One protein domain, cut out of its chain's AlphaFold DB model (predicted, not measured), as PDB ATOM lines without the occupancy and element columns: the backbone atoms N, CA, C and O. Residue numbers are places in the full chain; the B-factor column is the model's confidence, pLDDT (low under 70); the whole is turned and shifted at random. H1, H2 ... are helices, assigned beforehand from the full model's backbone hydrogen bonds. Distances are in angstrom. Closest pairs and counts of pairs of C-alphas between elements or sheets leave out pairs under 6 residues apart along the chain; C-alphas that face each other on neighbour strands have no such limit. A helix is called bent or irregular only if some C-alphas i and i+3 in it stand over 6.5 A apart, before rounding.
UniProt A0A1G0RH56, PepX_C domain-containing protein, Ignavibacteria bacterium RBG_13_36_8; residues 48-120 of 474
ATOM      1  N   LEU A  48      24.118  35.030  41.550       96.69
ATOM      2  CA  LEU A  48      23.770  35.568  42.864       96.69
ATOM      3  C   LEU A  48      24.989  35.933  43.704       96.69
ATOM      4  O   LEU A  48      25.098  37.067  44.169       96.69
ATOM      5  N   LEU A  49      25.882  34.975  43.924       94.69
ATOM      6  CA  LEU A  49      27.008  35.145  44.834       94.69
ATOM      7  C   LEU A  49      27.931  36.293  44.388       94.69
ATOM      8  O   LEU A  49      28.335  37.123  45.205       94.69
ATOM      9  N   GLN A  50      28.213  36.368  43.087       92.44
ATOM     10  CA  GLN A  50      29.033  37.424  42.504       92.44
ATOM     11  C   GLN A  50      28.345  38.789  42.623       92.44
ATOM     12  O   GLN A  50      28.908  39.727  43.199       92.44
ATOM     13  N   ASN A  51      27.113  38.896  42.130       94.12
ATOM     14  CA  ASN A  51      26.437  40.182  41.976       94.12
ATOM     15  C   ASN A  51      25.925  40.767  43.291       94.12
ATOM     16  O   ASN A  51      25.941  41.986  43.465       94.12
ATOM     17  N   PHE A  52      25.537  39.928  44.258       93.19
ATOM     18  CA  PHE A  52      25.086  40.409  45.563       93.19
ATOM     19  C   PHE A  52      26.177  41.217  46.270       93.19
ATOM     20  O   PHE A  52      25.886  42.240  46.886       93.19
ATOM     21  N   THR A  53      27.437  40.789  46.173       89.44
ATOM     22  CA  THR A  53      28.584  41.515  46.736       89.44
ATOM     23  C   THR A  53      29.026  42.654  45.817       89.44
ATOM     24  O   THR A  53      29.263  43.763  46.292       89.44
ATOM     25  N   PHE A  54      29.099  42.412  44.503       90.88
ATOM     26  CA  PHE A  54      29.589  43.388  43.525       90.88
ATOM     27  C   PHE A  54      28.751  44.675  43.484       90.88
ATOM     28  O   PHE A  54      29.286  45.786  43.559       90.88
ATOM     29  N   PHE A  55      27.421  44.552  43.457       92.62
ATOM     30  CA  PHE A  55      26.533  45.715  43.381       92.62
ATOM     31  C   PHE A  55      26.611  46.593  44.632       92.62
ATOM     32  O   PHE A  55      26.484  47.811  44.535       92.62
ATOM     33  N   GLN A  56      26.923  46.028  45.802       89.62
ATOM     34  CA  GLN A  56      27.039  46.805  47.038       89.62
ATOM     35  C   GLN A  56      28.153  47.850  47.019       89.62
ATOM     36  O   GLN A  56      28.114  48.749  47.857       89.62
ATOM     37  N   PHE A  57      29.126  47.755  46.109       87.44
ATOM     38  CA  PHE A  57      30.151  48.789  45.959       87.44
ATOM     39  C   PHE A  57      30.192  49.470  44.587       87.44
ATOM     40  O   PHE A  57      30.684  50.601  44.498       87.44
ATOM     41  N   MET A  58      29.656  48.827  43.545       89.38
ATOM     42  CA  MET A  58      29.589  49.397  42.193       89.38
ATOM     43  C   MET A  58      28.307  50.187  41.919       89.38
ATOM     44  O   MET A  58      28.370  51.199  41.231       89.38
ATOM     45  N   ASP A  59      27.173  49.763  42.477       91.38
ATOM     46  CA  ASP A  59      25.836  50.310  42.187       91.38
ATOM     47  C   ASP A  59      25.329  51.267  43.287       91.38
ATOM     48  O   ASP A  59      24.202  51.758  43.258       91.38
ATOM     49  N   GLN A  60      26.170  51.558  44.283       89.06
ATOM     50  CA  GLN A  60      25.860  52.572  45.290       89.06
ATOM     51  C   GLN A  60      25.867  53.970  44.657       89.06
ATOM     52  O   GLN A  60      26.856  54.334  44.005       89.06
ATOM     53  N   PRO A  61      24.832  54.794  44.902       88.25
ATOM     54  CA  PRO A  61      24.844  56.197  44.515       88.25
ATOM     55  C   PRO A  61      26.064  56.926  45.091       88.25
ATOM     56  O   PRO A  61      26.433  56.736  46.251       88.25
ATOM     57  N   ARG A  62      26.694  57.778  44.277       88.00
ATOM     58  CA  ARG A  62      27.825  58.619  44.689       88.00
ATOM     59  C   ARG A  62      27.445  60.085  44.524       88.00
ATOM     60  O   ARG A  62      27.156  60.519  43.414       88.00
ATOM     61  N   ASP A  63      27.499  60.842  45.616       87.44
ATOM     62  CA  ASP A  63      27.138  62.270  45.627       87.44
ATOM     63  C   ASP A  63      28.218  63.172  45.004       87.44
ATOM     64  O   ASP A  63      27.975  64.338  44.693       87.44
ATOM     65  N   SER A  64      29.433  62.649  44.817       90.88
ATOM     66  CA  SER A  64      30.552  63.360  44.201       90.88
ATOM     67  C   SER A  64      31.560  62.398  43.574       90.88
ATOM     68  O   SER A  64      31.560  61.193  43.847       90.88
ATOM     69  N   LEU A  65      32.494  62.944  42.786       91.75
ATOM     70  CA  LEU A  65      33.711  62.221  42.418       91.75
ATOM     71  C   LEU A  65      34.457  61.814  43.693       91.75
ATOM     72  O   LEU A  65      34.647  62.624  44.601       91.75
ATOM     73  N   THR A  66      34.851  60.550  43.773       88.88
ATOM     74  CA  THR A  66      35.515  59.986  44.949       88.88
ATOM     75  C   THR A  66      36.405  58.821  44.536       88.88
ATOM     76  O   THR A  66      36.118  58.123  43.565       88.88
ATOM     77  N   GLN A  67      37.483  58.613  45.288       88.25
ATOM     78  CA  GLN A  67      38.354  57.439  45.176       88.25
ATOM     79  C   GLN A  67      38.074  56.408  46.278       88.25
ATOM     80  O   GLN A  67      38.625  55.311  46.256       88.25
ATOM     81  N   ASN A  68      37.215  56.750  47.242       88.25
ATOM     82  CA  ASN A  68      36.862  55.862  48.338       88.25
ATOM     83  C   ASN A  68      35.762  54.894  47.896       88.25
ATOM     84  O   ASN A  68      34.784  55.281  47.244       88.25
ATOM     85  N   TRP A  69      35.909  53.633  48.285       85.19
ATOM     86  CA  TRP A  69      34.860  52.633  48.127       85.19
ATOM     87  C   TRP A  69      33.794  52.804  49.215       85.19
ATOM     88  O   TRP A  69      34.138  53.162  50.345       85.19
ATOM     89  N   PRO A  70      32.507  52.594  48.893       85.44
ATOM     90  CA  PRO A  70      31.456  52.605  49.899       85.44
ATOM     91  C   PRO A  70      31.613  51.401  50.835       85.44
ATOM     92  O   PRO A  70      32.184  50.371  50.471       85.44
ATOM     93  N   ASN A  71      31.074  51.523  52.045       83.12
ATOM     94  CA  ASN A  71      30.965  50.380  52.942       83.12
ATOM     95  C   ASN A  71      29.897  49.415  52.415       83.12
ATOM     96  O   ASN A  71      28.792  49.840  52.080       83.12
ATOM     97  N   ILE A  72      30.216  48.121  52.390       84.81
ATOM     98  CA  ILE A  72      29.247  47.062  52.087       84.81
ATOM     99  C   ILE A  72      28.396  46.746  53.324       84.81
ATOM    100  O   ILE A  72      28.828  46.958  54.463       84.81
ATOM    101  N   PHE A  73      27.182  46.241  53.115       80.69
ATOM    102  CA  PHE A  73      26.317  45.809  54.208       80.69
ATOM    103  C   PHE A  73      26.920  44.578  54.906       80.69
ATOM    104  O   PHE A  73      27.524  43.723  54.254       80.69
ATOM    105  N   PRO A  74      26.777  44.456  56.236       83.06
ATOM    106  CA  PRO A  74      27.296  43.301  56.951       83.06
ATOM    107  C   PRO A  74      26.505  42.035  56.597       83.06
ATOM    108  O   PRO A  74      25.273  42.028  56.612       83.06
ATOM    109  N   TYR A  75      27.224  40.943  56.346       86.75
ATOM    110  CA  TYR A  75      26.643  39.615  56.169       86.75
ATOM    111  C   TYR A  75      26.322  38.999  57.534       86.75
ATOM    112  O   TYR A  75      27.126  39.066  58.465       86.75
ATOM    113  N   ALA A  76      25.151  38.371  57.652       89.19
ATOM    114  CA  ALA A  76      24.712  37.721  58.890       89.19
ATOM    115  C   ALA A  76      25.469  36.413  59.205       89.19
ATOM    116  O   ALA A  76      25.402  35.912  60.324       89.19
ATOM    117  N   SER A  77      26.181  35.859  58.222       91.69
ATOM    118  CA  SER A  77      27.008  34.657  58.336       91.69
ATOM    119  C   SER A  77      28.254  34.845  57.474       91.69
ATOM    120  O   SER A  77      28.104  35.308  56.347       91.69
ATOM    121  N   PRO A  78      29.459  34.471  57.946       91.50
ATOM    122  CA  PRO A  78      30.650  34.471  57.105       91.50
ATOM    123  C   PRO A  78      30.604  33.358  56.054       91.50
ATOM    124  O   PRO A  78      31.241  33.497  55.025       91.50
ATOM    125  N   ASP A  79      29.844  32.285  56.277       95.19
ATOM    126  CA  ASP A  79      29.603  31.241  55.283       95.19
ATOM    127  C   ASP A  79      28.559  31.719  54.268       95.19
ATOM    128  O   ASP A  79      27.397  31.935  54.636       95.19
ATOM    129  N   ALA A  80      28.970  31.871  53.008       95.62
ATOM    130  CA  ALA A  80      28.102  32.302  51.920       95.62
ATOM    131  C   ALA A  80      26.929  31.343  51.678       95.62
ATOM    132  O   ALA A  80      25.808  31.805  51.470       95.62
ATOM    133  N   TYR A  81      27.152  30.027  51.745       96.81
ATOM    134  CA  TYR A  81      26.091  29.042  51.535       96.81
ATOM    135  C   TYR A  81      24.988  29.237  52.579       96.81
ATOM    136  O   TYR A  81      23.823  29.436  52.236       96.81
ATOM    137  N   ASN A  82      25.369  29.286  53.858       96.50
ATOM    138  CA  ASN A  82      24.426  29.514  54.953       96.50
ATOM    139  C   ASN A  82      23.800  30.914  54.916       96.50
ATOM    140  O   ASN A  82      22.624  31.065  55.248       96.50
ATOM    141  N   PHE A  83      24.548  31.943  54.512       96.50
ATOM    142  CA  PHE A  83      24.010  33.294  54.362       96.50
ATOM    143  C   PHE A  83      22.865  33.327  53.344       96.50
ATOM    144  O   PHE A  83      21.767  33.768  53.683       96.50
ATOM    145  N   PHE A  84      23.096  32.832  52.126       97.06
ATOM    146  CA  PHE A  84      22.086  32.866  51.070       97.06
ATOM    147  C   PHE A  84      20.942  31.882  51.324       97.06
ATOM    148  O   PHE A  84      19.797  32.198  51.013       97.06
ATOM    149  N   LEU A  85      21.203  30.730  51.949       97.31
ATOM    150  CA  LEU A  85      20.130  29.809  52.331       97.31
ATOM    151  C   LEU A  85      19.181  30.449  53.360       97.31
ATOM    152  O   LEU A  85      17.967  30.309  53.252       97.31
ATOM    153  N   ASN A  86      19.726  31.209  54.318       96.50
ATOM    154  CA  ASN A  86      18.940  31.952  55.308       96.50
ATOM    155  C   ASN A  86      18.309  33.235  54.746       96.50
ATOM    156  O   ASN A  86      17.308  33.705  55.290       96.50
ATOM    157  N   LEU A  87      18.875  33.815  53.681       96.25
ATOM    158  CA  LEU A  87      18.231  34.896  52.933       96.25
ATOM    159  C   LEU A  87      16.902  34.415  52.332       96.25
ATOM    160  O   LEU A  87      15.934  35.177  52.321       96.25
ATOM    161  N   GLY A  88      16.852  33.159  51.877       96.25
ATOM    162  CA  GLY A  88      15.686  32.580  51.219       96.25
ATOM    163  C   GLY A  88      15.446  33.245  49.867       96.25
ATOM    164  O   GLY A  88      16.363  33.379  49.058       96.25
ATOM    165  N   SER A  89      14.216  33.686  49.625       97.12
ATOM    166  CA  SER A  89      13.859  34.420  48.413       97.12
ATOM    167  C   SER A  89      14.733  35.661  48.175       97.12
ATOM    168  O   SER A  89      15.007  36.440  49.091       97.12
ATOM    169  N   LEU A  90      15.051  35.939  46.906       97.31
ATOM    170  CA  LEU A  90      15.706  37.184  46.489       97.31
ATOM    171  C   LEU A  90      14.889  38.441  46.829       97.31
ATOM    172  O   LEU A  90      15.472  39.506  47.040       97.31
ATOM    173  N   ALA A  91      13.565  38.336  46.991       96.00
ATOM    174  CA  ALA A  91      12.730  39.443  47.462       96.00
ATOM    175  C   ALA A  91      13.166  39.938  48.857       96.00
ATOM    176  O   ALA A  91      13.000  41.115  49.202       96.00
ATOM    177  N   ASN A  92      13.786  39.062  49.657       96.69
ATOM    178  CA  ASN A  92      14.326  39.414  50.963       96.69
ATOM    179  C   ASN A  92      15.613  40.255  50.872       96.69
ATOM    180  O   ASN A  92      15.933  40.939  51.843       96.69
ATOM    181  N   ALA A  93      16.323  40.286  49.736       95.19
ATOM    182  CA  ALA A  93      17.533  41.099  49.562       95.19
ATOM    183  C   ALA A  93      17.230  42.596  49.720       95.19
ATOM    184  O   ALA A  93      17.813  43.267  50.571       95.19
ATOM    185  N   ASN A  94      16.239  43.103  48.981       93.69
ATOM    186  CA  ASN A  94      15.780  44.486  49.118       93.69
ATOM    187  C   ASN A  94      15.149  44.739  50.490       93.69
ATOM    188  O   ASN A  94      15.462  45.735  51.143       93.69
ATOM    189  N   LYS A  95      14.303  43.819  50.967       93.31
ATOM    190  CA  LYS A  95      13.635  43.943  52.270       93.31
ATOM    191  C   LYS A  95      14.627  44.058  53.427       93.31
ATOM    192  O   LYS A  95      14.418  44.879  54.320       93.31
ATOM    193  N   ASN A  96      15.696  43.265  53.429       93.38
ATOM    194  CA  ASN A  96      16.588  43.118  54.579       93.38
ATOM    195  C   ASN A  96      17.882  43.931  54.440       93.38
ATOM    196  O   ASN A  96      18.292  44.525  55.435       93.38
ATOM    197  N   TYR A  97      18.449  44.042  53.233       92.75
ATOM    198  CA  TYR A  97      19.788  44.596  52.998       92.75
ATOM    199  C   TYR A  97      19.770  45.861  52.136       92.75
ATOM    200  O   TYR A  97      20.052  46.938  52.649       92.75
ATOM    201  N   PHE A  98      19.397  45.762  50.858       93.19
ATOM    202  CA  PHE A  98      19.616  46.849  49.891       93.19
ATOM    203  C   PHE A  98      18.629  48.011  50.011       93.19
ATOM    204  O   PHE A  98      18.934  49.115  49.570       93.19
ATOM    205  N   LYS A  99      17.446  47.784  50.599       92.75
ATOM    206  CA  LYS A  99      16.395  48.799  50.820       92.75
ATOM    207  C   LYS A  99      16.004  49.581  49.556       92.75
ATOM    208  O   LYS A  99      15.578  50.727  49.658       92.75
ATOM    209  N   GLY A 100      16.150  48.972  48.377       93.06
ATOM    210  CA  GLY A 100      15.878  49.612  47.090       93.06
ATOM    211  C   GLY A 100      16.909  50.661  46.659       93.06
ATOM    212  O   GLY A 100      16.650  51.366  45.690       93.06
ATOM    213  N   VAL A 101      18.057  50.779  47.338       93.25
ATOM    214  CA  VAL A 101      19.093  51.782  47.025       93.25
ATOM    215  C   VAL A 101      19.891  51.417  45.770       93.25
ATOM    216  O   VAL A 101      20.269  52.302  45.007       93.25
ATOM    217  N   LEU A 102      20.137  50.123  45.556       94.75
ATOM    218  CA  LEU A 102      20.926  49.611  44.436       94.75
ATOM    219  C   LEU A 102      20.062  49.591  43.168       94.75
ATOM    220  O   LEU A 102      19.149  48.770  43.042       94.75
ATOM    221  N   LYS A 103      20.297  50.546  42.261       95.06
ATOM    222  CA  LYS A 103      19.466  50.747  41.071       95.06
ATOM    223  C   LYS A 103      19.572  49.578  40.098       95.06
ATOM    224  O   LYS A 103      18.541  49.061  39.689       95.06
ATOM    225  N   PHE A 104      20.779  49.144  39.763       95.50
ATOM    226  CA  PHE A 104      21.003  48.027  38.855       95.50
ATOM    227  C   PHE A 104      20.448  46.706  39.408       95.50
ATOM    228  O   PHE A 104      19.888  45.916  38.649       95.50
ATOM    229  N   TRP A 105      20.491  46.489  40.731       96.50
ATOM    230  CA  TRP A 105      19.752  45.375  41.348       96.50
ATOM    231  C   TRP A 105      18.246  45.477  41.071       96.50
ATOM    232  O   TRP A 105      17.624  44.497  40.670       96.50
ATOM    233  N   ASN A 106      17.649  46.654  41.278       96.88
ATOM    234  CA  ASN A 106      16.223  46.856  41.013       96.88
ATOM    235  C   ASN A 106      15.888  46.680  39.526       96.88
ATOM    236  O   ASN A 106      14.852  46.100  39.214       96.88
ATOM    237  N   ASP A 107      16.772  47.109  38.625       96.94
ATOM    238  CA  ASP A 107      16.613  46.876  37.192       96.94
ATOM    239  C   ASP A 107      16.609  45.360  36.893       96.94
ATOM    240  O   ASP A 107      15.744  44.890  36.159       96.94
ATOM    241  N   CYS A 108      17.469  44.558  37.538       96.94
ATOM    242  CA  CYS A 108      17.420  43.091  37.416       96.94
ATOM    243  C   CYS A 108      16.081  42.495  37.890       96.94
ATOM    244  O   CYS A 108      15.586  41.538  37.301       96.94
ATOM    245  N   VAL A 109      15.486  43.054  38.950       96.75
ATOM    246  CA  VAL A 109      14.192  42.604  39.496       96.75
ATOM    247  C   VAL A 109      13.031  42.894  38.535       96.75
ATOM    248  O   VAL A 109      12.081  42.104  38.459       96.75
ATOM    249  N   GLU A 110      13.076  44.031  37.837       97.56
ATOM    250  CA  GLU A 110      12.037  44.439  36.886       97.56
ATOM    251  C   GLU A 110      12.195  43.790  35.507       97.56
ATOM    252  O   GLU A 110      11.187  43.514  34.857       97.56
ATOM    253  N   HIS A 111      13.423  43.472  35.102       97.81
ATOM    254  CA  HIS A 111      13.749  42.871  33.811       97.81
ATOM    255  C   HIS A 111      14.135  41.390  33.973       97.81
ATOM    256  O   HIS A 111      15.284  41.008  33.763       97.81
ATOM    257  N   ASP A 112      13.175  40.539  34.369       96.75
ATOM    258  CA  ASP A 112      13.409  39.102  34.620       96.75
ATOM    259  C   ASP A 112      13.379  38.213  33.367       96.75
ATOM    260  O   ASP A 112      13.361  36.987  33.492       96.75
ATOM    261  N   THR A 113      13.391  38.807  32.175       98.19
ATOM    262  CA  THR A 113      13.527  38.143  30.869       98.19
ATOM    263  C   THR A 113      14.508  38.928  29.996       98.19
ATOM    264  O   THR A 113      14.829  40.066  30.321       98.19
ATOM    265  N   TYR A 114      14.969  38.362  28.875       98.12
ATOM    266  CA  TYR A 114      15.877  39.038  27.932       98.12
ATOM    267  C   TYR A 114      15.159  40.069  27.049       98.12
ATOM    268  O   TYR A 114      15.123  39.954  25.824       98.12
ATOM    269  N   ASP A 115      14.512  41.041  27.678       97.94
ATOM    270  CA  ASP A 115      13.775  42.105  27.009       97.94
ATOM    271  C   ASP A 115      14.697  43.202  26.433       97.94
ATOM    272  O   ASP A 115      15.929  43.091  26.416       97.94
ATOM    273  N   GLU A 116      14.093  44.290  25.950       97.38
ATOM    274  CA  GLU A 116      14.807  45.427  25.361       97.38
ATOM    275  C   GLU A 116      15.876  46.021  26.299       97.38
ATOM    276  O   GLU A 116      16.885  46.538  25.817       97.38
ATOM    277  N   TYR A 117      15.706  45.930  27.627       97.62
ATOM    278  CA  TYR A 117      16.680  46.463  28.580       97.62
ATOM    279  C   TYR A 117      18.018  45.725  28.500       97.62
ATOM    280  O   TYR A 117      19.072  46.372  28.566       97.62
ATOM    281  N   TRP A 118      17.991  44.397  28.364       97.44
ATOM    282  CA  TRP A 118      19.198  43.579  28.244       97.44
ATOM    283  C   TRP A 118      19.749  43.584  26.824       97.44
ATOM    284  O   TRP A 118      20.948  43.783  26.639       97.44
ATOM    285  N   GLN A 119      18.875  43.485  25.819       96.50
ATOM    286  CA  GLN A 119      19.274  43.533  24.410       96.50
ATOM    287  C   GLN A 119      20.017  44.831  24.064       96.50
ATOM    288  O   GLN A 119      21.002  44.803  23.330       96.50
ATOM    289  N   ALA A 120      19.602  45.968  24.635       94.81
ATOM    290  CA  ALA A 120      20.273  47.253  24.434       94.81
ATOM    291  C   ALA A 120      21.678  47.334  25.065       94.81
ATOM    292  O   ALA A 120      22.432  48.256  24.755       94.81
TER     293      ALA A 120
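What this domain is: This is residues 48 to 120 of the 474 residues of the protein "PepX_C domain-containing protein" of Ignavibacteria bacterium RBG_13_36_8 (UniProt A0A1G0RH56). Three short helices, H1, H3 and H4, lie loosely grouped round the core, with H2 at one end and the small H5 at the other. A long loop, residues 59 to 79, joins H1 to H2, and its residues 63 to 68 stick out. The printed part has 73 residues with five named helices, H1 to H5 in that order, and no named strand; its class is all helix. It is only just loose, close to compact, with a radius of gyration of the C-alphas of 13.5 A, and spans 36 by 34 by 19 A.

Where its parts are: H1, residues 48 to 58, begins at C-alpha 48 (23.770, 35.568, 42.864) and is 15.0 A long from first to last C-alpha. H2, residues 80 to 87, begins at C-alpha 80 (28.102, 32.302, 51.920) and measures 10.3 A. H3, residues 91 to 98, measures 10.4 A and is irregular: C-alphas 95 and 98 are 7.1 A apart. H4, residues 103 to 110, measures 10.6 A. H5, residues 116 to 119, ends at C-alpha 119 (19.274, 43.533, 24.410).

How they stand to each other: H1 is close to but not clearly touching H4; their closest C-alphas, Phe 55 and Trp 105, are 7.1 A apart. They run opposite ways at a steep tilt of 38 degrees, only just past shallow. H1 and H2 are close but not clearly touching, about perpendicular at 87 degrees, with the closest C-alphas, Leu 49 and Ala 80, 7.7 A apart. H3 and H4 are near each other, as are H4 and H5. H2 and H5 are apart. Every O i to N i+4 pair is within hydrogen-bond range in H2 and H4, against 4 of 7 in H1 and 3 of 4 in H3; H5 is too short for such a pair.

The domain as a whole: The C-alphas farthest apart, Pro 78 and Glu 116, are 37.1 A apart. The printed part has no cut, and the link from H1 to H2 is long. No printed residue is under 70 in pLDDT.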